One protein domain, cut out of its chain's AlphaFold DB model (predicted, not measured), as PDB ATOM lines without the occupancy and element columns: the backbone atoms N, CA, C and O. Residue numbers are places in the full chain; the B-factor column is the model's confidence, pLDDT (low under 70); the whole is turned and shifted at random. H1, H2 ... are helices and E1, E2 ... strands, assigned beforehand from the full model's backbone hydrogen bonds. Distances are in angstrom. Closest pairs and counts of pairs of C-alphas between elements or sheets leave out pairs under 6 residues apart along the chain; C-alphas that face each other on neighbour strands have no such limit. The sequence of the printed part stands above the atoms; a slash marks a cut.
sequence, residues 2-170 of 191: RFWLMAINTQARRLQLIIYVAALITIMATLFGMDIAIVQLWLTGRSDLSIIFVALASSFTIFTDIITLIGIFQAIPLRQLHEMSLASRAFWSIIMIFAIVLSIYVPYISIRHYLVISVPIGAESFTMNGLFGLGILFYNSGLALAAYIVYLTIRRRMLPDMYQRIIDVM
ATOM      1  N   ARG A   2     137.642 208.767  56.221       42.19
ATOM      2  CA  ARG A   2     136.686 208.431  55.130       42.19
ATOM      3  C   ARG A   2     137.269 208.434  53.702       42.19
ATOM      4  O   ARG A   2     136.931 207.565  52.911       42.19
ATOM      5  N   PHE A   3     138.173 209.362  53.383       39.03
ATOM      6  CA  PHE A   3     138.772 209.477  52.040       39.03
ATOM      7  C   PHE A   3     139.693 208.292  51.686       39.03
ATOM      8  O   PHE A   3     139.710 207.822  50.551       39.03
ATOM      9  N   TRP A   4     140.403 207.759  52.684       33.75
ATOM     10  CA  TRP A   4     141.283 206.596  52.544       33.75
ATOM     11  C   TRP A   4     140.495 205.302  52.304       33.75
ATOM     12  O   TRP A   4     140.810 204.555  51.383       33.75
ATOM     13  N   LEU A   5     139.405 205.086  53.049       40.91
ATOM     14  CA  LEU A   5     138.480 203.964  52.825       40.91
ATOM     15  C   LEU A   5     137.838 204.006  51.428       40.91
ATOM     16  O   LEU A   5     137.689 202.971  50.780       40.91
ATOM     17  N   MET A   6     137.502 205.199  50.929       40.56
ATOM     18  CA  MET A   6     136.905 205.379  49.600       40.56
ATOM     19  C   MET A   6     137.910 205.106  48.464       40.56
ATOM     20  O   MET A   6     137.559 204.476  47.463       40.56
ATOM     21  N   ALA A   7     139.177 205.504  48.629       41.12
ATOM     22  CA  ALA A   7     140.249 205.230  47.669       41.12
ATOM     23  C   ALA A   7     140.617 203.733  47.601       41.12
ATOM     24  O   ALA A   7     140.749 203.190  46.501       41.12
ATOM     25  N   ILE A   8     140.691 203.055  48.754       51.62
ATOM     26  CA  ILE A   8     140.936 201.605  48.852       51.62
ATOM     27  C   ILE A   8     139.809 200.819  48.166       51.62
ATOM     28  O   ILE A   8     140.071 199.937  47.349       51.62
ATOM     29  N   ASN A   9     138.548 201.197  48.405       56.78
ATOM     30  CA  ASN A   9     137.385 200.559  47.776       56.78
ATOM     31  C   ASN A   9     137.375 200.754  46.242       56.78
ATOM     32  O   ASN A   9     136.993 199.866  45.479       56.78
ATOM     33  N   THR A  10     137.879 201.893  45.760       58.28
ATOM     34  CA  THR A  10     137.970 202.182  44.320       58.28
ATOM     35  C   THR A  10     139.088 201.392  43.632       58.28
ATOM     36  O   THR A  10     138.901 200.918  42.509       58.28
ATOM     37  N   GLN A  11     140.245 201.214  44.282       58.88
ATOM     38  CA  GLN A  11     141.329 200.377  43.756       58.88
ATOM     39  C   GLN A  11     140.965 198.887  43.760       58.88
ATOM     40  O   GLN A  11     141.179 198.215  42.751       58.88
ATOM     41  N   ALA A  12     140.331 198.398  44.830       61.62
ATOM     42  CA  ALA A  12     139.834 197.025  44.909       61.62
ATOM     43  C   ALA A  12     138.817 196.714  43.794       61.62
ATOM     44  O   ALA A  12     138.944 195.699  43.110       61.62
ATOM     45  N   ARG A  13     137.876 197.633  43.516       63.19
ATOM     46  CA  ARG A  13     136.930 197.504  42.388       63.19
ATOM     47  C   ARG A  13     137.620 197.436  41.024       63.19
ATOM     48  O   ARG A  13     137.197 196.674  40.159       63.19
ATOM     49  N   ARG A  14     138.675 198.229  40.805       64.94
ATOM     50  CA  ARG A  14     139.437 198.205  39.542       64.94
ATOM     51  C   ARG A  14     140.171 196.881  39.358       64.94
ATOM     52  O   ARG A  14     140.134 196.330  38.264       64.94
ATOM     53  N   LEU A  15     140.782 196.358  40.421       67.06
ATOM     54  CA  LEU A  15     141.463 195.064  40.399       67.06
ATOM     55  C   LEU A  15     140.488 193.919  40.095       67.06
ATOM     56  O   LEU A  15     140.754 193.112  39.212       67.06
ATOM     57  N   GLN A  16     139.328 193.893  40.756       67.19
ATOM     58  CA  GLN A  16     138.285 192.895  40.502       67.19
ATOM     59  C   GLN A  16     137.793 192.919  39.051       67.19
ATOM     60  O   GLN A  16     137.619 191.866  38.445       67.19
ATOM     61  N   LEU A  17     137.609 194.110  38.470       69.31
ATOM     62  CA  LEU A  17     137.186 194.246  37.077       69.31
ATOM     63  C   LEU A  17     138.244 193.712  36.103       69.31
ATOM     64  O   LEU A  17     137.890 193.056  35.129       69.31
ATOM     65  N   ILE A  18     139.531 193.942  36.380       70.69
ATOM     66  CA  ILE A  18     140.626 193.404  35.561       70.69
ATOM     67  C   ILE A  18     140.682 191.876  35.661       70.69
ATOM     68  O   ILE A  18     140.750 191.211  34.631       70.69
ATOM     69  N   ILE A  19     140.588 191.319  36.874       71.62
ATOM     70  CA  ILE A  19     140.550 189.865  37.100       71.62
ATOM     71  C   ILE A  19     139.362 189.244  36.358       71.62
ATOM     72  O   ILE A  19     139.521 188.253  35.651       71.62
ATOM     73  N   TYR A  20     138.181 189.849  36.457       74.44
ATOM     74  CA  TYR A  20     136.991 189.367  35.763       74.44
ATOM     75  C   TYR A  20     137.159 189.378  34.235       74.44
ATOM     76  O   TYR A  20     136.845 188.393  33.569       74.44
ATOM     77  N   VAL A  21     137.690 190.466  33.668       74.19
ATOM     78  CA  VAL A  21     137.933 190.579  32.220       74.19
ATOM     79  C   VAL A  21     138.965 189.549  31.758       74.19
ATOM     80  O   VAL A  21     138.747 188.881  30.750       74.19
ATOM     81  N   ALA A  22     140.060 189.377  32.501       70.75
ATOM     82  CA  ALA A  22     141.086 188.388  32.182       70.75
ATOM     83  C   ALA A  22     140.529 186.952  32.231       70.75
ATOM     84  O   ALA A  22     140.822 186.146  31.346       70.75
ATOM     85  N   ALA A  23     139.658 186.648  33.200       73.81
ATOM     86  CA  ALA A  23     138.972 185.361  33.284       73.81
ATOM     87  C   ALA A  23     138.021 185.137  32.096       73.81
ATOM     88  O   ALA A  23     138.012 184.057  31.509       73.81
ATOM     89  N   LEU A  24     137.264 186.157  31.679       78.50
ATOM     90  CA  LEU A  24     136.402 186.062  30.498       78.50
ATOM     91  C   LEU A  24     137.193 185.822  29.210       78.50
ATOM     92  O   LEU A  24     136.798 184.981  28.406       78.50
ATOM     93  N   ILE A  25     138.313 186.524  29.019       75.88
ATOM     94  CA  ILE A  25     139.194 186.322  27.859       75.88
ATOM     95  C   ILE A  25     139.720 184.880  27.837       75.88
ATOM     96  O   ILE A  25     139.683 184.234  26.794       75.88
ATOM     97  N   THR A  26     140.133 184.360  28.993       75.94
ATOM     98  CA  THR A  26     140.616 182.979  29.177       75.94
ATOM     99  C   THR A  26     139.546 181.946  28.803       75.94
ATOM    100  O   THR A  26     139.816 181.003  28.054       75.94
ATOM    101  N   ILE A  27     138.311 182.135  29.282       79.56
ATOM    102  CA  ILE A  27     137.179 181.254  28.961       79.56
ATOM    103  C   ILE A  27     136.889 181.291  27.457       79.56
ATOM    104  O   ILE A  27     136.778 180.239  26.831       79.56
ATOM    105  N   MET A  28     136.828 182.485  26.857       82.62
ATOM    106  CA  MET A  28     136.588 182.629  25.420       82.62
ATOM    107  C   MET A  28     137.690 181.964  24.589       82.62
ATOM    108  O   MET A  28     137.375 181.227  23.660       82.62
ATOM    109  N   ALA A  29     138.964 182.163  24.938       76.69
ATOM    110  CA  ALA A  29     140.093 181.537  24.249       76.69
ATOM    111  C   ALA A  29     140.016 180.001  24.289       76.69
ATOM    112  O   ALA A  29     140.257 179.340  23.280       76.69
ATOM    113  N   THR A  30     139.604 179.437  25.427       80.88
ATOM    114  CA  THR A  30     139.407 177.989  25.578       80.88
ATOM    115  C   THR A  30     138.277 177.479  24.680       80.88
ATOM    116  O   THR A  30     138.440 176.465  24.003       80.88
ATOM    117  N   LEU A  31     137.148 178.194  24.633       84.38
ATOM    118  CA  LEU A  31     136.009 177.833  23.783       84.38
ATOM    119  C   LEU A  31     136.372 177.888  22.289       84.38
ATOM    120  O   LEU A  31     136.041 176.970  21.547       84.38
ATOM    121  N   PHE A  32     137.127 178.899  21.849       82.44
ATOM    122  CA  PHE A  32     137.649 178.937  20.476       82.44
ATOM    123  C   PHE A  32     138.617 177.780  20.182       82.44
ATOM    124  O   PHE A  32     138.581 177.214  19.093       82.44
ATOM    125  N   GLY A  33     139.454 177.387  21.147       78.25
ATOM    126  CA  GLY A  33     140.316 176.208  21.011       78.25
ATOM    127  C   GLY A  33     139.524 174.906  20.825       78.25
ATOM    128  O   GLY A  33     139.911 174.059  20.021       78.25
ATOM    129  N   MET A  34     138.390 174.764  21.519       83.50
ATOM    130  CA  MET A  34     137.471 173.637  21.328       83.50
ATOM    131  C   MET A  34     136.815 173.652  19.944       83.50
ATOM    132  O   MET A  34     136.735 172.596  19.323       83.50
ATOM    133  N   ASP A  35     136.396 174.820  19.442       86.06
ATOM    134  CA  ASP A  35     135.820 174.942  18.093       86.06
ATOM    135  C   ASP A  35     136.774 174.395  17.024       86.06
ATOM    136  O   ASP A  35     136.392 173.542  16.227       86.06
ATOM    137  N   ILE A  36     138.051 174.794  17.074       84.44
ATOM    138  CA  ILE A  36     139.075 174.323  16.128       84.44
ATOM    139  C   ILE A  36     139.166 172.793  16.148       84.44
ATOM    140  O   ILE A  36     139.155 172.163  15.090       84.44
ATOM    141  N   ALA A  37     139.208 172.187  17.339       85.62
ATOM    142  CA  ALA A  37     139.292 170.737  17.477       85.62
ATOM    143  C   ALA A  37     138.054 170.024  16.902       85.62
ATOM    144  O   ALA A  37     138.192 169.004  16.221       85.62
ATOM    145  N   ILE A  38     136.855 170.553  17.156       87.94
ATOM    146  CA  ILE A  38     135.583 169.967  16.713       87.94
ATOM    147  C   ILE A  38     135.406 170.130  15.195       87.94
ATOM    148  O   ILE A  38     135.032 169.177  14.510       87.94
ATOM    149  N   VAL A  39     135.721 171.307  14.648       88.19
ATOM    150  CA  VAL A  39     135.678 171.576  13.204       88.19
ATOM    151  C   VAL A  39     136.688 170.704  12.466       88.19
ATOM    152  O   VAL A  39     136.348 170.110  11.445       88.19
ATOM    153  N   GLN A  40     137.906 170.553  12.990       88.00
ATOM    154  CA  GLN A  40     138.910 169.666  12.400       88.00
ATOM    155  C   GLN A  40     138.439 168.202  12.384       88.00
ATOM    156  O   GLN A  40     138.601 167.521  11.366       88.00
ATOM    157  N   LEU A  41     137.789 167.749  13.465       89.38
ATOM    158  CA  LEU A  41     137.186 166.418  13.541       89.38
ATOM    159  C   LEU A  41     136.089 166.236  12.483       89.38
ATOM    160  O   LEU A  41     136.042 165.199  11.828       89.38
ATOM    161  N   TRP A  42     135.240 167.245  12.270       91.38
ATOM    162  CA  TRP A  42     134.201 167.206  11.237       91.38
ATOM    163  C   TRP A  42     134.766 167.237   9.816       91.38
ATOM    164  O   TRP A  42     134.263 166.537   8.942       91.38
ATOM    165  N   LEU A  43     135.819 168.014   9.563       89.56
ATOM    166  CA  LEU A  43     136.401 168.137   8.227       89.56
ATOM    167  C   LEU A  43     137.214 166.908   7.819       89.56
ATOM    168  O   LEU A  43     137.204 166.531   6.649       89.56
ATOM    169  N   THR A  44     137.942 166.307   8.761       89.75
ATOM    170  CA  THR A  44     138.972 165.303   8.442       89.75
ATOM    171  C   THR A  44     138.738 163.941   9.090       89.75
ATOM    172  O   THR A  44     139.508 163.012   8.848       89.75
ATOM    173  N   GLY A  45     137.717 163.808   9.944       85.31
ATOM    174  CA  GLY A  45     137.480 162.598  10.740       85.31
ATOM    175  C   GLY A  45     138.536 162.364  11.816       85.31
ATOM    176  O   GLY A  45     138.502 161.345  12.506       85.31
ATOM    177  N   ARG A  46     139.496 163.284  11.957       88.38
ATOM    178  CA  ARG A  46     140.613 163.209  12.892       88.38
ATOM    179  C   ARG A  46     140.816 164.562  13.552       88.38
ATOM    180  O   ARG A  46     140.633 165.602  12.936       88.38
ATOM    181  N   SER A  47     141.197 164.558  14.813       87.00
ATOM    182  CA  SER A  47     141.552 165.777  15.532       87.00
ATOM    183  C   SER A  47     142.539 165.437  16.634       87.00
ATOM    184  O   SER A  47     142.670 164.274  17.009       87.00
ATOM    185  N   ASP A  48     143.250 166.434  17.140       84.75
ATOM    186  CA  ASP A  48     144.107 166.267  18.305       84.75
ATOM    187  C   ASP A  48     143.546 167.110  19.448       84.75
ATOM    188  O   ASP A  48     143.517 168.340  19.384       84.75
ATOM    189  N   LEU A  49     143.086 166.439  20.505       79.25
ATOM    190  CA  LEU A  49     142.543 167.113  21.685       79.25
ATOM    191  C   LEU A  49     143.631 167.824  22.498       79.25
ATOM    192  O   LEU A  49     143.298 168.607  23.390       79.25
ATOM    193  N   SER A  50     144.913 167.612  22.178       77.44
ATOM    194  CA  SER A  50     146.037 168.355  22.752       77.44
ATOM    195  C   SER A  50     145.827 169.864  22.680       77.44
ATOM    196  O   SER A  50     146.127 170.560  23.647       77.44
ATOM    197  N   ILE A  51     145.212 170.371  21.606       75.81
ATOM    198  CA  ILE A  51     144.949 171.802  21.429       75.81
ATOM    199  C   ILE A  51     144.044 172.378  22.526       75.81
ATOM    200  O   ILE A  51     144.226 173.526  22.923       75.81
ATOM    201  N   ILE A  52     143.122 171.581  23.075       75.88
ATOM    202  CA  ILE A  52     142.236 172.000  24.168       75.88
ATOM    203  C   ILE A  52     143.036 172.123  25.466       75.88
ATOM    204  O   ILE A  52     142.907 173.117  26.181       75.88
ATOM    205  N   PHE A  53     143.899 171.145  25.760       73.75
ATOM    206  CA  PHE A  53     144.766 171.181  26.940       73.75
ATOM    207  C   PHE A  53     145.805 172.301  26.849       73.75
ATOM    208  O   PHE A  53     146.014 173.013  27.830       73.75
ATOM    209  N   VAL A  54     146.399 172.502  25.667       77.44
ATOM    210  CA  VAL A  54     147.316 173.613  25.381       77.44
ATOM    211  C   VAL A  54     146.599 174.942  25.594       77.44
ATOM    212  O   VAL A  54     147.111 175.771  26.341       77.44
ATOM    213  N   ALA A  55     145.411 175.133  25.010       76.06
ATOM    214  CA  ALA A  55     144.643 176.370  25.140       76.06
ATOM    215  C   ALA A  55     144.241 176.655  26.594       76.06
ATOM    216  O   ALA A  55     144.339 177.796  27.048       76.06
ATOM    217  N   LEU A  56     143.827 175.635  27.352       75.56
ATOM    218  CA  LEU A  56     143.461 175.783  28.760       75.56
ATOM    219  C   LEU A  56     144.683 176.149  29.618       75.56
ATOM    220  O   LEU A  56     144.640 177.115  30.381       75.56
ATOM    221  N   ALA A  57     145.786 175.410  29.465       75.38
ATOM    222  CA  ALA A  57     147.015 175.632  30.221       75.38
ATOM    223  C   ALA A  57     147.668 176.981  29.883       75.38
ATOM    224  O   ALA A  57     148.114 177.696  30.786       75.38
ATOM    225  N   SER A  58     147.683 177.374  28.604       76.12
ATOM    226  CA  SER A  58     148.186 178.683  28.178       76.12
ATOM    227  C   SER A  58     147.313 179.813  28.712       76.12
ATOM    228  O   SER A  58     147.827 180.810  29.199       76.12
ATOM    229  N   SER A  59     145.988 179.658  28.680       76.06
ATOM    230  CA  SER A  59     145.086 180.700  29.174       76.06
ATOM    231  C   SER A  59     145.200 180.864  30.694       76.06
ATOM    232  O   SER A  59     145.227 181.989  31.188       76.06
ATOM    233  N   PHE A  60     145.341 179.763  31.441       77.81
ATOM    234  CA  PHE A  60     145.560 179.808  32.888       77.81
ATOM    235  C   PHE A  60     146.899 180.461  33.258       77.81
ATOM    236  O   PHE A  60     146.929 181.344  34.110       77.81
ATOM    237  N   THR A  61     147.994 180.077  32.594       79.81
ATOM    238  CA  THR A  61     149.317 180.683  32.836       79.81
ATOM    239  C   THR A  61     149.319 182.176  32.516       79.81
ATOM    240  O   THR A  61     149.717 182.968  33.366       79.81
ATOM    241  N   ILE A  62     148.748 182.583  31.376       79.31
ATOM    242  CA  ILE A  62     148.578 184.001  31.018       79.31
ATOM    243  C   ILE A  62     147.745 184.745  32.073       79.31
ATOM    244  O   ILE A  62     148.077 185.869  32.448       79.31
ATOM    245  N   PHE A  63     146.674 184.138  32.588       78.06
ATOM    246  CA  PHE A  63     145.856 184.737  33.642       78.06
ATOM    247  C   PHE A  63     146.646 184.949  34.942       78.06
ATOM    248  O   PHE A  63     146.595 186.037  35.526       78.06
ATOM    249  N   THR A  64     147.407 183.944  35.383       77.56
ATOM    250  CA  THR A  64     148.273 184.050  36.565       77.56
ATOM    251  C   THR A  64     149.367 185.101  36.368       77.56
ATOM    252  O   THR A  64     149.617 185.891  37.283       77.56
ATOM    253  N   ASP A  65     149.958 185.185  35.177       80.12
ATOM    254  CA  ASP A  65     150.972 186.187  34.840       80.12
ATOM    255  C   ASP A  65     150.403 187.608  34.878       80.12
ATOM    256  O   ASP A  65     151.015 188.502  35.462       80.12
ATOM    257  N   ILE A  66     149.193 187.820  34.345       76.75
ATOM    258  CA  ILE A  66     148.498 189.112  34.418       76.75
ATOM    259  C   ILE A  66     148.277 189.527  35.877       76.75
ATOM    260  O   ILE A  66     148.588 190.661  36.241       76.75
ATOM    261  N   ILE A  67     147.778 188.627  36.734       76.19
ATOM    262  CA  ILE A  67     147.573 188.924  38.162       76.19
ATOM    263  C   ILE A  67     148.901 189.254  38.847       76.19
ATOM    264  O   ILE A  67     148.978 190.215  39.614       76.19
ATOM    265  N   THR A  68     149.946 188.487  38.545       78.12
ATOM    266  CA  THR A  68     151.277 188.650  39.140       78.12
ATOM    267  C   THR A  68     151.894 189.985  38.740       78.12
ATOM    268  O   THR A  68     152.354 190.736  39.601       78.12
ATOM    269  N   LEU A  69     151.827 190.344  37.454       78.25
ATOM    270  CA  LEU A  69     152.274 191.641  36.951       78.25
ATOM    271  C   LEU A  69     151.507 192.786  37.609       78.25
ATOM    272  O   LEU A  69     152.127 193.749  38.054       78.25
ATOM    273  N   ILE A  70     150.181 192.682  37.739       74.06
ATOM    274  CA  ILE A  70     149.380 193.701  38.431       74.06
ATOM    275  C   ILE A  70     149.821 193.847  39.891       74.06
ATOM    276  O   ILE A  70     149.984 194.975  40.354       74.06
ATOM    277  N   GLY A  71     150.046 192.739  40.601       72.25
ATOM    278  CA  GLY A  71     150.539 192.759  41.980       72.25
ATOM    279  C   GLY A  71     151.889 193.468  42.103       72.25
ATOM    280  O   GLY A  71     152.054 194.339  42.955       72.25
ATOM    281  N   ILE A  72     152.823 193.176  41.195       73.38
ATOM    282  CA  ILE A  72     154.135 193.833  41.145       73.38
ATOM    283  C   ILE A  72     153.981 195.329  40.843       73.38
ATOM    284  O   ILE A  72     154.521 196.158  41.572       73.38
ATOM    285  N   PHE A  73     153.192 195.707  39.834       72.31
ATOM    286  CA  PHE A  73     152.955 197.114  39.492       72.31
ATOM    287  C   PHE A  73     152.259 197.906  40.606       72.31
ATOM    288  O   PHE A  73     152.509 199.101  40.740       72.31
ATOM    289  N   GLN A  74     151.397 197.266  41.401       69.75
ATOM    290  CA  GLN A  74     150.766 197.889  42.568       69.75
ATOM    291  C   GLN A  74     151.728 198.035  43.750       69.75
ATOM    292  O   GLN A  74     151.605 198.992  44.513       69.75
ATOM    293  N   ALA A  75     152.680 197.113  43.900       69.81
ATOM    294  CA  ALA A  75     153.692 197.160  44.950       69.81
ATOM    295  C   ALA A  75     154.812 198.176  44.658       69.81
ATOM    296  O   ALA A  75     155.449 198.671  45.587       69.81
ATOM    297  N   ILE A  76     155.049 198.508  43.385       69.69
ATOM    298  CA  ILE A  76     156.057 199.496  42.998       69.69
ATOM    299  C   ILE A  76     155.541 200.914  43.292       69.69
ATOM    300  O   ILE A  76     154.525 201.338  42.730       69.69
ATOM    301  N   PRO A  77     156.271 201.731  44.074       64.94
ATOM    302  CA  PRO A  77     155.934 203.132  44.281       64.94
ATOM    303  C   PRO A  77     156.361 203.970  43.062       64.94
ATOM    304  O   PRO A  77     157.268 204.798  43.131       64.94
ATOM    305  N   LEU A  78     155.680 203.775  41.925       64.25
ATOM    306  CA  LEU A  78     155.963 204.406  40.622       64.25
ATOM    307  C   LEU A  78     156.105 205.935  40.694       64.25
ATOM    308  O   LEU A  78     156.873 206.518  39.937       64.25
ATOM    309  N   ARG A  79     155.396 206.588  41.624       63.28
ATOM    310  CA  ARG A  79     155.465 208.044  41.837       63.28
ATOM    311  C   ARG A  79     156.711 208.511  42.592       63.28
ATOM    312  O   ARG A  79     157.129 209.638  42.381       63.28
ATOM    313  N   GLN A  80     157.299 207.667  43.436       63.94
ATOM    314  CA  GLN A  80     158.493 207.985  44.236       63.94
ATOM    315  C   GLN A  80     159.764 207.369  43.643       63.94
ATOM    316  O   GLN A  80     160.857 207.540  44.169       63.94
ATOM    317  N   LEU A  81     159.642 206.671  42.514       66.00
ATOM    318  CA  LEU A  81     160.742 205.972  41.859       66.00
ATOM    319  C   LEU A  81     161.883 206.919  41.459       66.00
ATOM    320  O   LEU A  81     163.030 206.498  41.419       66.00
ATOM    321  N   HIS A  82     161.591 208.196  41.194       66.62
ATOM    322  CA  HIS A  82     162.612 209.211  40.918       66.62
ATOM    323  C   HIS A  82     163.314 209.727  42.187       66.62
ATOM    324  O   HIS A  82     164.480 210.101  42.124       66.62
ATOM    325  N   GLU A  83     162.623 209.705  43.327       76.44
ATOM    326  CA  GLU A  83     163.120 210.153  44.638       76.44
ATOM    327  C   GLU A  83     163.905 209.049  45.374       76.44
ATOM    328  O   GLU A  83     164.565 209.297  46.381       76.44
ATOM    329  N   MET A  84     163.853 207.816  44.866       75.44
ATOM    330  CA  MET A  84     164.588 206.672  45.396       75.44
ATOM    331  C   MET A  84     166.079 206.706  45.041       75.44
ATOM    332  O   MET A  84     166.483 207.164  43.970       75.44
ATOM    333  N   SER A  85     166.900 206.113  45.914       84.38
ATOM    334  CA  SER A  85     168.326 205.903  45.651       84.38
ATOM    335  C   SER A  85     168.553 205.086  44.368       84.38
ATOM    336  O   SER A  85     167.729 204.248  43.984       84.38
ATOM    337  N   LEU A  86     169.699 205.301  43.709       84.19
ATOM    338  CA  LEU A  86     170.069 204.597  42.473       84.19
ATOM    339  C   LEU A  86     169.994 203.065  42.637       84.19
ATOM    340  O   LEU A  86     169.503 202.371  41.750       84.19
ATOM    341  N   ALA A  87     170.424 202.556  43.797       82.81
ATOM    342  CA  ALA A  87     170.387 201.134  44.127       82.81
ATOM    343  C   ALA A  87     168.949 200.588  44.197       82.81
ATOM    344  O   ALA A  87     168.656 199.558  43.592       82.81
ATOM    345  N   SER A  88     168.030 201.301  44.855       81.31
ATOM    346  CA  SER A  88     166.619 200.900  44.939       81.31
ATOM    347  C   SER A  88     165.919 200.961  43.581       81.31
ATOM    348  O   SER A  88     165.116 200.089  43.253       81.31
ATOM    349  N   ARG A  89     166.251 201.955  42.747       80.62
ATOM    350  CA  ARG A  89     165.742 202.043  41.368       80.62
ATOM    351  C   ARG A  89     166.220 200.880  40.507       80.62
ATOM    352  O   ARG A  89     165.421 200.299  39.772       80.62
ATOM    353  N   ALA A  90     167.504 200.535  40.604       84.81
ATOM    354  CA  ALA A  90     168.077 199.396  39.895       84.81
ATOM    355  C   ALA A  90     167.420 198.083  40.342       84.81
ATOM    356  O   ALA A  90     167.009 197.292  39.498       84.81
ATOM    357  N   PHE A  91     167.222 197.900  41.648       86.19
ATOM    358  CA  PHE A  91     166.539 196.738  42.215       86.19
ATOM    359  C   PHE A  91     165.120 196.552  41.654       86.19
ATOM    360  O   PHE A  91     164.803 195.493  41.114       86.19
ATOM    361  N   TRP A  92     164.285 197.596  41.686       82.25
ATOM    362  CA  TRP A  92     162.930 197.529  41.125       82.25
ATOM    363  C   TRP A  92     162.915 197.316  39.607       82.25
ATOM    364  O   TRP A  92     162.053 196.602  39.097       82.25
ATOM    365  N   SER A  93     163.886 197.883  38.884       83.00
ATOM    366  CA  SER A  93     164.026 197.668  37.438       83.00
ATOM    367  C   SER A  93     164.379 196.213  37.111       83.00
ATOM    368  O   SER A  93     163.817 195.642  36.180       83.00
ATOM    369  N   ILE A  94     165.255 195.587  37.904       87.88
ATOM    370  CA  ILE A  94     165.613 194.170  37.758       87.88
ATOM    371  C   ILE A  94     164.397 193.278  38.025       87.88
ATOM    372  O   ILE A  94     164.126 192.385  37.227       87.88
ATOM    373  N   ILE A  95     163.631 193.544  39.090       85.38
ATOM    374  CA  ILE A  95     162.393 192.801  39.392       85.38
ATOM    375  C   ILE A  95     161.400 192.902  38.233       85.38
ATOM    376  O   ILE A  95     160.827 191.897  37.824       85.38
ATOM    377  N   MET A  96     161.222 194.101  37.679       82.25
ATOM    378  CA  MET A  96     160.340 194.345  36.539       82.25
ATOM    379  C   MET A  96     160.752 193.554  35.296       82.25
ATOM    380  O   MET A  96     159.919 192.890  34.681       82.25
ATOM    381  N   ILE A  97     162.038 193.592  34.942       86.56
ATOM    382  CA  ILE A  97     162.570 192.830  33.805       86.56
ATOM    383  C   ILE A  97     162.389 191.330  34.050       86.56
ATOM    384  O   ILE A  97     161.908 190.621  33.171       86.56
ATOM    385  N   PHE A  98     162.717 190.851  35.249       86.50
ATOM    386  CA  PHE A  98     162.582 189.445  35.612       86.50
ATOM    387  C   PHE A  98     161.126 188.965  35.543       86.50
ATOM    388  O   PHE A  98     160.860 187.904  34.985       86.50
ATOM    389  N   ALA A  99     160.177 189.767  36.032       82.94
ATOM    390  CA  ALA A  99     158.750 189.466  35.961       82.94
ATOM    391  C   ALA A  99     158.241 189.392  34.514       82.94
ATOM    392  O   ALA A  99     157.506 188.468  34.173       82.94
ATOM    393  N   ILE A 100     158.673 190.315  33.647       83.06
ATOM    394  CA  ILE A 100     158.331 190.285  32.218       83.06
ATOM    395  C   ILE A 100     158.906 189.027  31.557       83.06
ATOM    396  O   ILE A 100     158.190 188.327  30.843       83.06
ATOM    397  N   VAL A 101     160.174 188.698  31.821       87.19
ATOM    398  CA  VAL A 101     160.810 187.491  31.274       87.19
ATOM    399  C   VAL A 101     160.071 186.231  31.726       87.19
ATOM    400  O   VAL A 101     159.770 185.382  30.889       87.19
ATOM    401  N   LEU A 102     159.713 186.124  33.009       84.00
ATOM    402  CA  LEU A 102     158.906 185.016  33.533       84.00
ATOM    403  C   LEU A 102     157.542 184.922  32.842       84.00
ATOM    404  O   LEU A 102     157.178 183.832  32.408       84.00
ATOM    405  N   SER A 103     156.854 186.054  32.661       82.88
ATOM    406  CA  SER A 103     155.530 186.101  32.021       82.88
ATOM    407  C   SER A 103     155.524 185.684  30.546       82.88
ATOM    408  O   SER A 103     154.481 185.407  29.969       82.88
ATOM    409  N   ILE A 104     156.695 185.643  29.907       83.38
ATOM    410  CA  ILE A 104     156.853 185.148  28.534       83.38
ATOM    411  C   ILE A 104     157.343 183.697  28.557       83.38
ATOM    412  O   ILE A 104     156.861 182.849  27.803       83.38
ATOM    413  N   TYR A 105     158.303 183.398  29.432       85.38
ATOM    414  CA  TYR A 105     158.964 182.102  29.495       85.38
ATOM    415  C   TYR A 105     158.047 180.986  30.012       85.38
ATOM    416  O   TYR A 105     158.067 179.885  29.460       85.38
ATOM    417  N   VAL A 106     157.227 181.252  31.036       83.19
ATOM    418  CA  VAL A 106     156.339 180.244  31.641       83.19
ATOM    419  C   VAL A 106     155.247 179.783  30.664       83.19
ATOM    420  O   VAL A 106     155.104 178.565  30.485       83.19
ATOM    421  N   PRO A 107     154.529 180.677  29.955       80.19
ATOM    422  CA  PRO A 107     153.614 180.255  28.898       80.19
ATOM    423  C   PRO A 107     154.334 179.511  27.774       80.19
ATOM    424  O   PRO A 107     153.854 178.471  27.328       80.19
ATOM    425  N   TYR A 108     155.515 179.982  27.353       83.31
ATOM    426  CA  TYR A 108     156.299 179.332  26.300       83.31
ATOM    427  C   TYR A 108     156.659 177.881  26.647       83.31
ATOM    428  O   TYR A 108     156.397 176.976  25.851       83.31
ATOM    429  N   ILE A 109     157.238 177.638  27.830       83.31
ATOM    430  CA  ILE A 109     157.642 176.284  28.224       83.31
ATOM    431  C   ILE A 109     156.427 175.382  28.441       83.31
ATOM    432  O   ILE A 109     156.471 174.216  28.057       83.31
ATOM    433  N   SER A 110     155.330 175.929  28.976       78.31
ATOM    434  CA  SER A 110     154.073 175.200  29.153       78.31
ATOM    435  C   SER A 110     153.515 174.763  27.802       78.31
ATOM    436  O   SER A 110     153.309 173.572  27.590       78.31
ATOM    437  N   ILE A 111     153.370 175.688  26.846       78.38
ATOM    438  CA  ILE A 111     152.925 175.375  25.480       78.38
ATOM    439  C   ILE A 111     153.840 174.319  24.860       78.38
ATOM    440  O   ILE A 111     153.354 173.315  24.351       78.38
ATOM    441  N   ARG A 112     155.164 174.487  24.954       81.06
ATOM    442  CA  ARG A 112     156.126 173.516  24.419       81.06
ATOM    443  C   ARG A 112     155.953 172.125  25.034       81.06
ATOM    444  O   ARG A 112     156.090 171.145  24.314       81.06
ATOM    445  N   HIS A 113     155.671 172.030  26.331       79.00
ATOM    446  CA  HIS A 113     155.468 170.754  27.014       79.00
ATOM    447  C   HIS A 113     154.142 170.096  26.605       79.00
ATOM    448  O   HIS A 113     154.116 168.911  26.286       79.00
ATOM    449  N   TYR A 114     153.058 170.873  26.540       71.62
ATOM    450  CA  TYR A 114     151.740 170.368  26.152       71.62
ATOM    451  C   TYR A 114     151.633 170.043  24.656       71.62
ATOM    452  O   TYR A 114     150.900 169.128  24.304       71.62
ATOM    453  N   LEU A 115     152.410 170.694  23.783       69.50
ATOM    454  CA  LEU A 115     152.499 170.340  22.357       69.50
ATOM    455  C   LEU A 115     153.125 168.957  22.108       69.50
ATOM    456  O   LEU A 115     152.919 168.381  21.045       69.50
ATOM    457  N   VAL A 116     153.897 168.424  23.061       73.38
ATOM    458  CA  VAL A 116     154.457 167.062  22.969       73.38
ATOM    459  C   VAL A 116     153.410 166.008  23.345       73.38
ATOM    460  O   VAL A 116     153.516 164.852  22.939       73.38
ATOM    461  N   ILE A 117     152.378 166.396  24.096       72.44
ATOM    462  CA  ILE A 117     151.278 165.513  24.478       72.44
ATOM    463  C   ILE A 117     150.274 165.501  23.328       72.44
ATOM    464  O   ILE A 117     149.421 166.375  23.254       72.44
ATOM    465  N   SER A 118     150.363 164.518  22.434       72.50
ATOM    466  CA  SER A 118     149.339 164.302  21.406       72.50
ATOM    467  C   SER A 118     148.261 163.357  21.933       72.50
ATOM    468  O   SER A 118     148.561 162.263  22.416       72.50
ATOM    469  N   VAL A 119     147.002 163.782  21.836       80.75
ATOM    470  CA  VAL A 119     145.819 162.973  22.147       80.75
ATOM    471  C   VAL A 119     144.980 162.888  20.871       80.75
ATOM    472  O   VAL A 119     143.955 163.571  20.742       80.75
ATOM    473  N   PRO A 120     145.427 162.083  19.889       83.50
ATOM    474  CA  PRO A 120     144.722 161.957  18.631       83.50
ATOM    475  C   PRO A 120     143.391 161.247  18.862       83.50
ATOM    476  O   PRO A 120     143.321 160.184  19.480       83.50
ATOM    477  N   ILE A 121     142.333 161.820  18.309       84.44
ATOM    478  CA  ILE A 121     141.026 161.193  18.190       84.44
ATOM    479  C   ILE A 121     140.720 160.961  16.715       84.44
ATOM    480  O   ILE A 121     140.888 161.845  15.874       84.44
ATOM    481  N   GLY A 122     140.283 159.746  16.401       84.81
ATOM    482  CA  GLY A 122     139.788 159.362  15.087       84.81
ATOM    483  C   GLY A 122     138.327 158.961  15.208       84.81
ATOM    484  O   GLY A 122     137.995 158.056  15.967       84.81
ATOM    485  N   ALA A 123     137.459 159.644  14.476       82.31
ATOM    486  CA  ALA A 123     136.039 159.356  14.424       82.31
ATOM    487  C   ALA A 123     135.517 159.658  13.017       82.31
ATOM    488  O   ALA A 123     134.857 160.665  12.761       82.31
ATOM    489  N   GLU A 124     135.834 158.755  12.089       86.31
ATOM    490  CA  GLU A 124     135.503 158.896  10.668       86.31
ATOM    491  C   GLU A 124     133.989 159.015  10.425       86.31
ATOM    492  O   GLU A 124     133.573 159.670   9.472       86.31
ATOM    493  N   SER A 125     133.162 158.484  11.334       85.81
ATOM    494  CA  SER A 125     131.697 158.610  11.329       85.81
ATOM    495  C   SER A 125     131.181 160.050  11.472       85.81
ATOM    496  O   SER A 125     130.039 160.326  11.094       85.81
ATOM    497  N   PHE A 126     131.998 160.970  11.994       83.69
ATOM    498  CA  PHE A 126     131.660 162.392  12.095       83.69
ATOM    499  C   PHE A 126     132.120 163.209  10.884       83.69
ATOM    500  O   PHE A 126     131.687 164.353  10.740       83.69
ATOM    501  N   THR A 127     132.932 162.635   9.991       92.44
ATOM    502  CA  THR A 127     133.466 163.340   8.817       92.44
ATOM    503  C   THR A 127     132.341 163.782   7.896       92.44
ATOM    504  O   THR A 127     131.579 162.951   7.404       92.44
ATOM    505  N   MET A 128     132.221 165.091   7.665       89.94
ATOM    506  CA  MET A 128     131.180 165.708   6.834       89.94
ATOM    507  C   MET A 128     129.752 165.272   7.206       89.94
ATOM    508  O   MET A 128     128.818 165.403   6.414       89.94
ATOM    509  N   ASN A 129     129.549 164.769   8.428       93.25
ATOM    510  CA  ASN A 129     128.244 164.328   8.888       93.25
ATOM    511  C   ASN A 129     127.334 165.552   9.064       93.25
ATOM    512  O   ASN A 129     127.689 166.497   9.771       93.25
ATOM    513  N   GLY A 130     126.159 165.542   8.430       87.38
ATOM    514  CA  GLY A 130     125.249 166.691   8.431       87.38
ATOM    515  C   GLY A 130     124.686 167.040   9.813       87.38
ATOM    516  O   GLY A 130     124.588 168.217  10.146       87.38
ATOM    517  N   LEU A 131     124.368 166.041  10.646       89.19
ATOM    518  CA  LEU A 131     123.877 166.271  12.012       89.19
ATOM    519  C   LEU A 131     124.983 166.822  12.915       89.19
ATOM    520  O   LEU A 131     124.741 167.740  13.695       89.19
ATOM    521  N   PHE A 132     126.203 166.301  12.778       85.81
ATOM    522  CA  PHE A 132     127.358 166.814  13.513       85.81
ATOM    523  C   PHE A 132     127.700 168.251  13.090       85.81
ATOM    524  O   PHE A 132     127.855 169.120  13.943       85.81
ATOM    525  N   GLY A 133     127.705 168.532  11.782       87.12
ATOM    526  CA  GLY A 133     127.910 169.879  11.241       87.12
ATOM    527  C   GLY A 133     126.838 170.879  11.687       87.12
ATOM    528  O   GLY A 133     127.143 172.029  11.993       87.12
ATOM    529  N   LEU A 134     125.584 170.438  11.813       89.38
ATOM    530  CA  LEU A 134     124.498 171.252  12.363       89.38
ATOM    531  C   LEU A 134     124.683 171.518  13.870       89.38
ATOM    532  O   LEU A 134     124.415 172.623  14.339       89.38
ATOM    533  N   GLY A 135     125.223 170.550  14.616       87.69
ATOM    534  CA  GLY A 135     125.676 170.754  15.996       87.69
ATOM    535  C   GLY A 135     126.782 171.810  16.111       87.69
ATOM    536  O   GLY A 135     126.697 172.689  16.969       87.69
ATOM    537  N   ILE A 136     127.770 171.786  15.210       89.94
ATOM    538  CA  ILE A 136     128.839 172.798  15.126       89.94
ATOM    539  C   ILE A 136     128.263 174.183  14.833       89.94
ATOM    540  O   ILE A 136     128.640 175.161  15.474       89.94
ATOM    541  N   LEU A 137     127.306 174.279  13.906       87.81
ATOM    542  CA  LEU A 137     126.632 175.538  13.589       87.81
ATOM    543  C   LEU A 137     125.959 176.149  14.831       87.81
ATOM    544  O   LEU A 137     126.102 177.346  15.092       87.81
ATOM    545  N   PHE A 138     125.247 175.335  15.618       89.00
ATOM    546  CA  PHE A 138     124.626 175.792  16.863       89.00
ATOM    547  C   PHE A 138     125.653 176.182  17.921       89.00
ATOM    548  O   PHE A 138     125.495 177.230  18.553       89.00
ATOM    549  N   TYR A 139     126.711 175.386  18.085       87.88
ATOM    550  CA  TYR A 139     127.815 175.700  18.987       87.88
ATOM    551  C   TYR A 139     128.427 177.067  18.651       87.88
ATOM    552  O   TYR A 139     128.493 177.941  19.516       87.88
ATOM    553  N   ASN A 140     128.749 177.306  17.379       88.81
ATOM    554  CA  ASN A 140     129.343 178.561  16.919       88.81
ATOM    555  C   ASN A 140     128.400 179.757  17.014       88.81
ATOM    556  O   ASN A 140     128.829 180.858  17.364       88.81
ATOM    557  N   SER A 141     127.102 179.549  16.799       86.44
ATOM    558  CA  SER A 141     126.090 180.587  17.029       86.44
ATOM    559  C   SER A 141     126.015 180.981  18.509       86.44
ATOM    560  O   SER A 141     125.973 182.168  18.842       86.44
ATOM    561  N   GLY A 142     126.055 179.996  19.414       87.50
ATOM    562  CA  GLY A 142     126.112 180.223  20.857       87.50
ATOM    563  C   GLY A 142     127.407 180.911  21.294       87.50
ATOM    564  O   GLY A 142     127.371 181.837  22.103       87.50
ATOM    565  N   LEU A 143     128.539 180.522  20.710       88.69
ATOM    566  CA  LEU A 143     129.850 181.106  20.984       88.69
ATOM    567  C   LEU A 143     129.933 182.566  20.514       88.69
ATOM    568  O   LEU A 143     130.418 183.424  21.252       88.69
ATOM    569  N   ALA A 144     129.378 182.883  19.341       87.25
ATOM    570  CA  ALA A 144     129.250 184.255  18.853       87.25
ATOM    571  C   ALA A 144     128.354 185.112  19.765       87.25
ATOM    572  O   ALA A 144     128.694 186.255  20.081       87.25
ATOM    573  N   LEU A 145     127.236 184.554  20.245       87.69
ATOM    574  CA  LEU A 145     126.367 185.228  21.210       87.69
ATOM    575  C   LEU A 145     127.088 185.474  22.542       87.69
ATOM    576  O   LEU A 145     127.019 186.580  23.079       87.69
ATOM    577  N   ALA A 146     127.810 184.479  23.062       84.19
ATOM    578  CA  ALA A 146     128.600 184.609  24.283       84.19
ATOM    579  C   ALA A 146     129.681 185.692  24.136       84.19
ATOM    580  O   ALA A 146     129.787 186.569  24.994       84.19
ATOM    581  N   ALA A 147     130.406 185.706  23.012       84.38
ATOM    582  CA  ALA A 147     131.380 186.748  22.689       84.38
ATOM    583  C   ALA A 147     130.735 188.143  22.674       84.38
ATOM    584  O   ALA A 147     131.279 189.098  23.235       84.38
ATOM    585  N   TYR A 148     129.545 188.263  22.083       83.81
ATOM    586  CA  TYR A 148     128.800 189.516  22.037       83.81
ATOM    587  C   TYR A 148     128.319 189.974  23.425       83.81
ATOM    588  O   TYR A 148     128.437 191.155  23.757       83.81
ATOM    589  N   ILE A 149     127.836 189.060  24.275       83.44
ATOM    590  CA  ILE A 149     127.445 189.358  25.664       83.44
ATOM    591  C   ILE A 149     128.657 189.809  26.486       83.44
ATOM    592  O   ILE A 149     128.564 190.789  27.231       83.44
ATOM    593  N   VAL A 150     129.805 189.145  26.329       81.81
ATOM    594  CA  VAL A 150     131.069 189.543  26.965       81.81
ATOM    595  C   VAL A 150     131.472 190.945  26.514       81.81
ATOM    596  O   VAL A 150     131.719 191.817  27.350       81.81
ATOM    597  N   TYR A 151     131.447 191.205  25.207       81.94
ATOM    598  CA  TYR A 151     131.725 192.525  24.645       81.94
ATOM    599  C   TYR A 151     130.795 193.606  25.212       81.94
ATOM    600  O   TYR A 151     131.263 194.667  25.627       81.94
ATOM    601  N   LEU A 152     129.486 193.345  25.283       79.31
ATOM    602  CA  LEU A 152     128.521 194.280  25.860       79.31
ATOM    603  C   LEU A 152     128.774 194.526  27.348       79.31
ATOM    604  O   LEU A 152     128.745 195.679  27.776       79.31
ATOM    605  N   THR A 153     129.056 193.475  28.115       73.25
ATOM    606  CA  THR A 153     129.355 193.559  29.552       73.25
ATOM    607  C   THR A 153     130.577 194.444  29.815       73.25
ATOM    608  O   THR A 153     130.533 195.317  30.688       73.25
ATOM    609  N   ILE A 154     131.635 194.285  29.010       73.06
ATOM    610  CA  ILE A 154     132.857 195.098  29.077       73.06
ATOM    611  C   ILE A 154     132.573 196.541  28.634       73.06
ATOM    612  O   ILE A 154     132.880 197.490  29.359       73.06
ATOM    613  N   ARG A 155     131.947 196.729  27.464       72.38
ATOM    614  CA  ARG A 155     131.714 198.052  26.860       72.38
ATOM    615  C   ARG A 155     130.759 198.915  27.676       72.38
ATOM    616  O   ARG A 155     130.984 200.115  27.807       72.38
ATOM    617  N   ARG A 156     129.688 198.328  28.210       69.81
ATOM    618  CA  ARG A 156     128.658 199.059  28.964       69.81
ATOM    619  C   ARG A 156     129.013 199.263  30.433       69.81
ATOM    620  O   ARG A 156     128.200 199.839  31.142       69.81
ATOM    621  N   ARG A 157     130.189 198.807  30.897       62.81
ATOM    622  CA  ARG A 157     130.559 198.799  32.323       62.81
ATOM    623  C   ARG A 157     129.392 198.290  33.182       62.81
ATOM    624  O   ARG A 157     129.051 198.911  34.173       62.81
ATOM    625  N   MET A 158     128.755 197.181  32.802       57.34
ATOM    626  CA  MET A 158     127.657 196.607  33.606       57.34
ATOM    627  C   MET A 158     128.170 195.926  34.890       57.34
ATOM    628  O   MET A 158     127.403 195.628  35.800       57.34
ATOM    629  N   LEU A 159     129.487 195.716  34.980       56.19
ATOM    630  CA  LEU A 159     130.174 195.048  36.085       56.19
ATOM    631  C   LEU A 159     130.165 195.806  37.423       56.19
ATOM    632  O   LEU A 159     129.828 195.182  38.430       56.19
ATOM    633  N   PRO A 160     130.495 197.113  37.488       54.28
ATOM    634  CA  PRO A 160     130.384 197.880  38.723       54.28
ATOM    635  C   PRO A 160     128.949 197.890  39.263       54.28
ATOM    636  O   PRO A 160     128.774 197.731  40.465       54.28
ATOM    637  N   ASP A 161     127.941 197.987  38.391       54.38
ATOM    638  CA  ASP A 161     126.529 198.081  38.786       54.38
ATOM    639  C   ASP A 161     125.969 196.748  39.305       54.38
ATOM    640  O   ASP A 161     125.231 196.726  40.292       54.38
ATOM    641  N   MET A 162     126.340 195.618  38.691       53.25
ATOM    642  CA  MET A 162     125.954 194.292  39.189       53.25
ATOM    643  C   MET A 162     126.645 193.945  40.507       53.25
ATOM    644  O   MET A 162     125.998 193.409  41.399       53.25
ATOM    645  N   TYR A 163     127.928 194.280  40.668       52.84
ATOM    646  CA  TYR A 163     128.644 194.067  41.929       52.84
ATOM    647  C   TYR A 163     128.059 194.913  43.063       52.84
ATOM    648  O   TYR A 163     127.922 194.440  44.187       52.84
ATOM    649  N   GLN A 164     127.661 196.149  42.757       53.75
ATOM    650  CA  GLN A 164     127.004 197.036  43.709       53.75
ATOM    651  C   GLN A 164     125.644 196.476  44.129       53.75
ATOM    652  O   GLN A 164     125.406 196.345  45.319       53.75
ATOM    653  N   ARG A 165     124.832 195.983  43.182       56.28
ATOM    654  CA  ARG A 165     123.594 195.251  43.508       56.28
ATOM    655  C   ARG A 165     123.847 193.983  44.316       56.28
ATOM    656  O   ARG A 165     123.089 193.699  45.227       56.28
ATOM    657  N   ILE A 166     124.895 193.224  44.008       55.94
ATOM    658  CA  ILE A 166     125.239 192.009  44.753       55.94
ATOM    659  C   ILE A 166     125.679 192.347  46.181       55.94
ATOM    660  O   ILE A 166     125.244 191.672  47.102       55.94
ATOM    661  N   ILE A 167     126.481 193.390  46.399       56.44
ATOM    662  CA  ILE A 167     126.816 193.872  47.748       56.44
ATOM    663  C   ILE A 167     125.587 194.441  48.452       56.44
ATOM    664  O   ILE A 167     125.426 194.234  49.646       56.44
ATOM    665  N   ASP A 168     124.712 195.148  47.748       54.62
ATOM    666  CA  ASP A 168     123.502 195.703  48.351       54.62
ATOM    667  C   ASP A 168     122.501 194.594  48.731       54.62
ATOM    668  O   ASP A 168     121.734 194.760  49.675       54.62
ATOM    669  N   VAL A 169     122.539 193.445  48.040       55.66
ATOM    670  CA  VAL A 169     121.685 192.269  48.297       55.66
ATOM    671  C   VAL A 169     122.324 191.259  49.265       55.66
ATOM    672  O   VAL A 169     121.607 190.645  50.048       55.66
ATOM    673  N   MET A 170     123.646 191.063  49.224       48.00
ATOM    674  CA  MET A 170     124.383 190.052  50.009       48.00
ATOM    675  C   MET A 170     125.298 190.639  51.094       48.00
ATOM    676  O   MET A 170     125.877 189.895  51.883       48.00
TER     677      MET A 170
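This is residues 2 to 170 of the 191 residues of an uncharacterized protein of Thermocladium modestius (UniProt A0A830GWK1). Four long helices lie side by side in a single flat row, in the order H4, H1, H2, H3, each running opposite to its neighbour. A tiny antiparallel pair of strands, E1 and E2, sits by residues 36 to 44 of H1, and the short H5 turns off after H4 ends at residue 155, about perpendicular to H4 at 82 degrees, with residues 164 to 170 of H5 and residues 2 to 10 of H1 sticking out. The printed part has 169 residues with five named helices and two strands, in the order H1 E1 H2 H3 E2 H4 H5. It is mostly helix and loose, with a radius of gyration of the C-alphas of 21.8 A, and spans 68 by 43 by 24 A.

H1, residues 2 to 44, begins at C-alpha 2 (136.686, 208.431, 55.130) and is 63.6 A long. E1 is residues 46 to 48. H2, residues 50 to 75, is 37.2 A long, and H3, residues 86 to 114, 42.1 A. E2 is residues 120 to 122. H4, residues 130 to 155, is 36.9 A long. H5, residues 158 to 170, ends at C-alpha 170 (124.383, 190.052, 50.009).

H1 is the hub. Its residues 19 to 37 touch H2, opposite ways at a shallow tilt of 16 degrees; the closest C-alphas, of Thr 26 and Ser 59, are 5.0 A apart. H1 touches H4 at 17 degrees, closest at C-alphas 42 and 133, 6.8 A. H1 and H5 only just touch, with 3 pairs of C-alphas within 8 A. H2 and H3 form a helical hairpin at 10 degrees, closest at C-alphas 65 and 103, 5.4 A. N 47 and O 121 are 2.9 A apart, within hydrogen-bond range. Every O i to N i+4 pair is within range in H1, H2, H4 and H5, and 24 of 25 in H3.

The C-alphas of Ser 85 and Gly 130, the two farthest apart, are 69.1 A apart. The printed part has no cut, and no link is long. pLDDT is under 70 at residues 2 to 17, 74 to 82, 115 and 156 to 170.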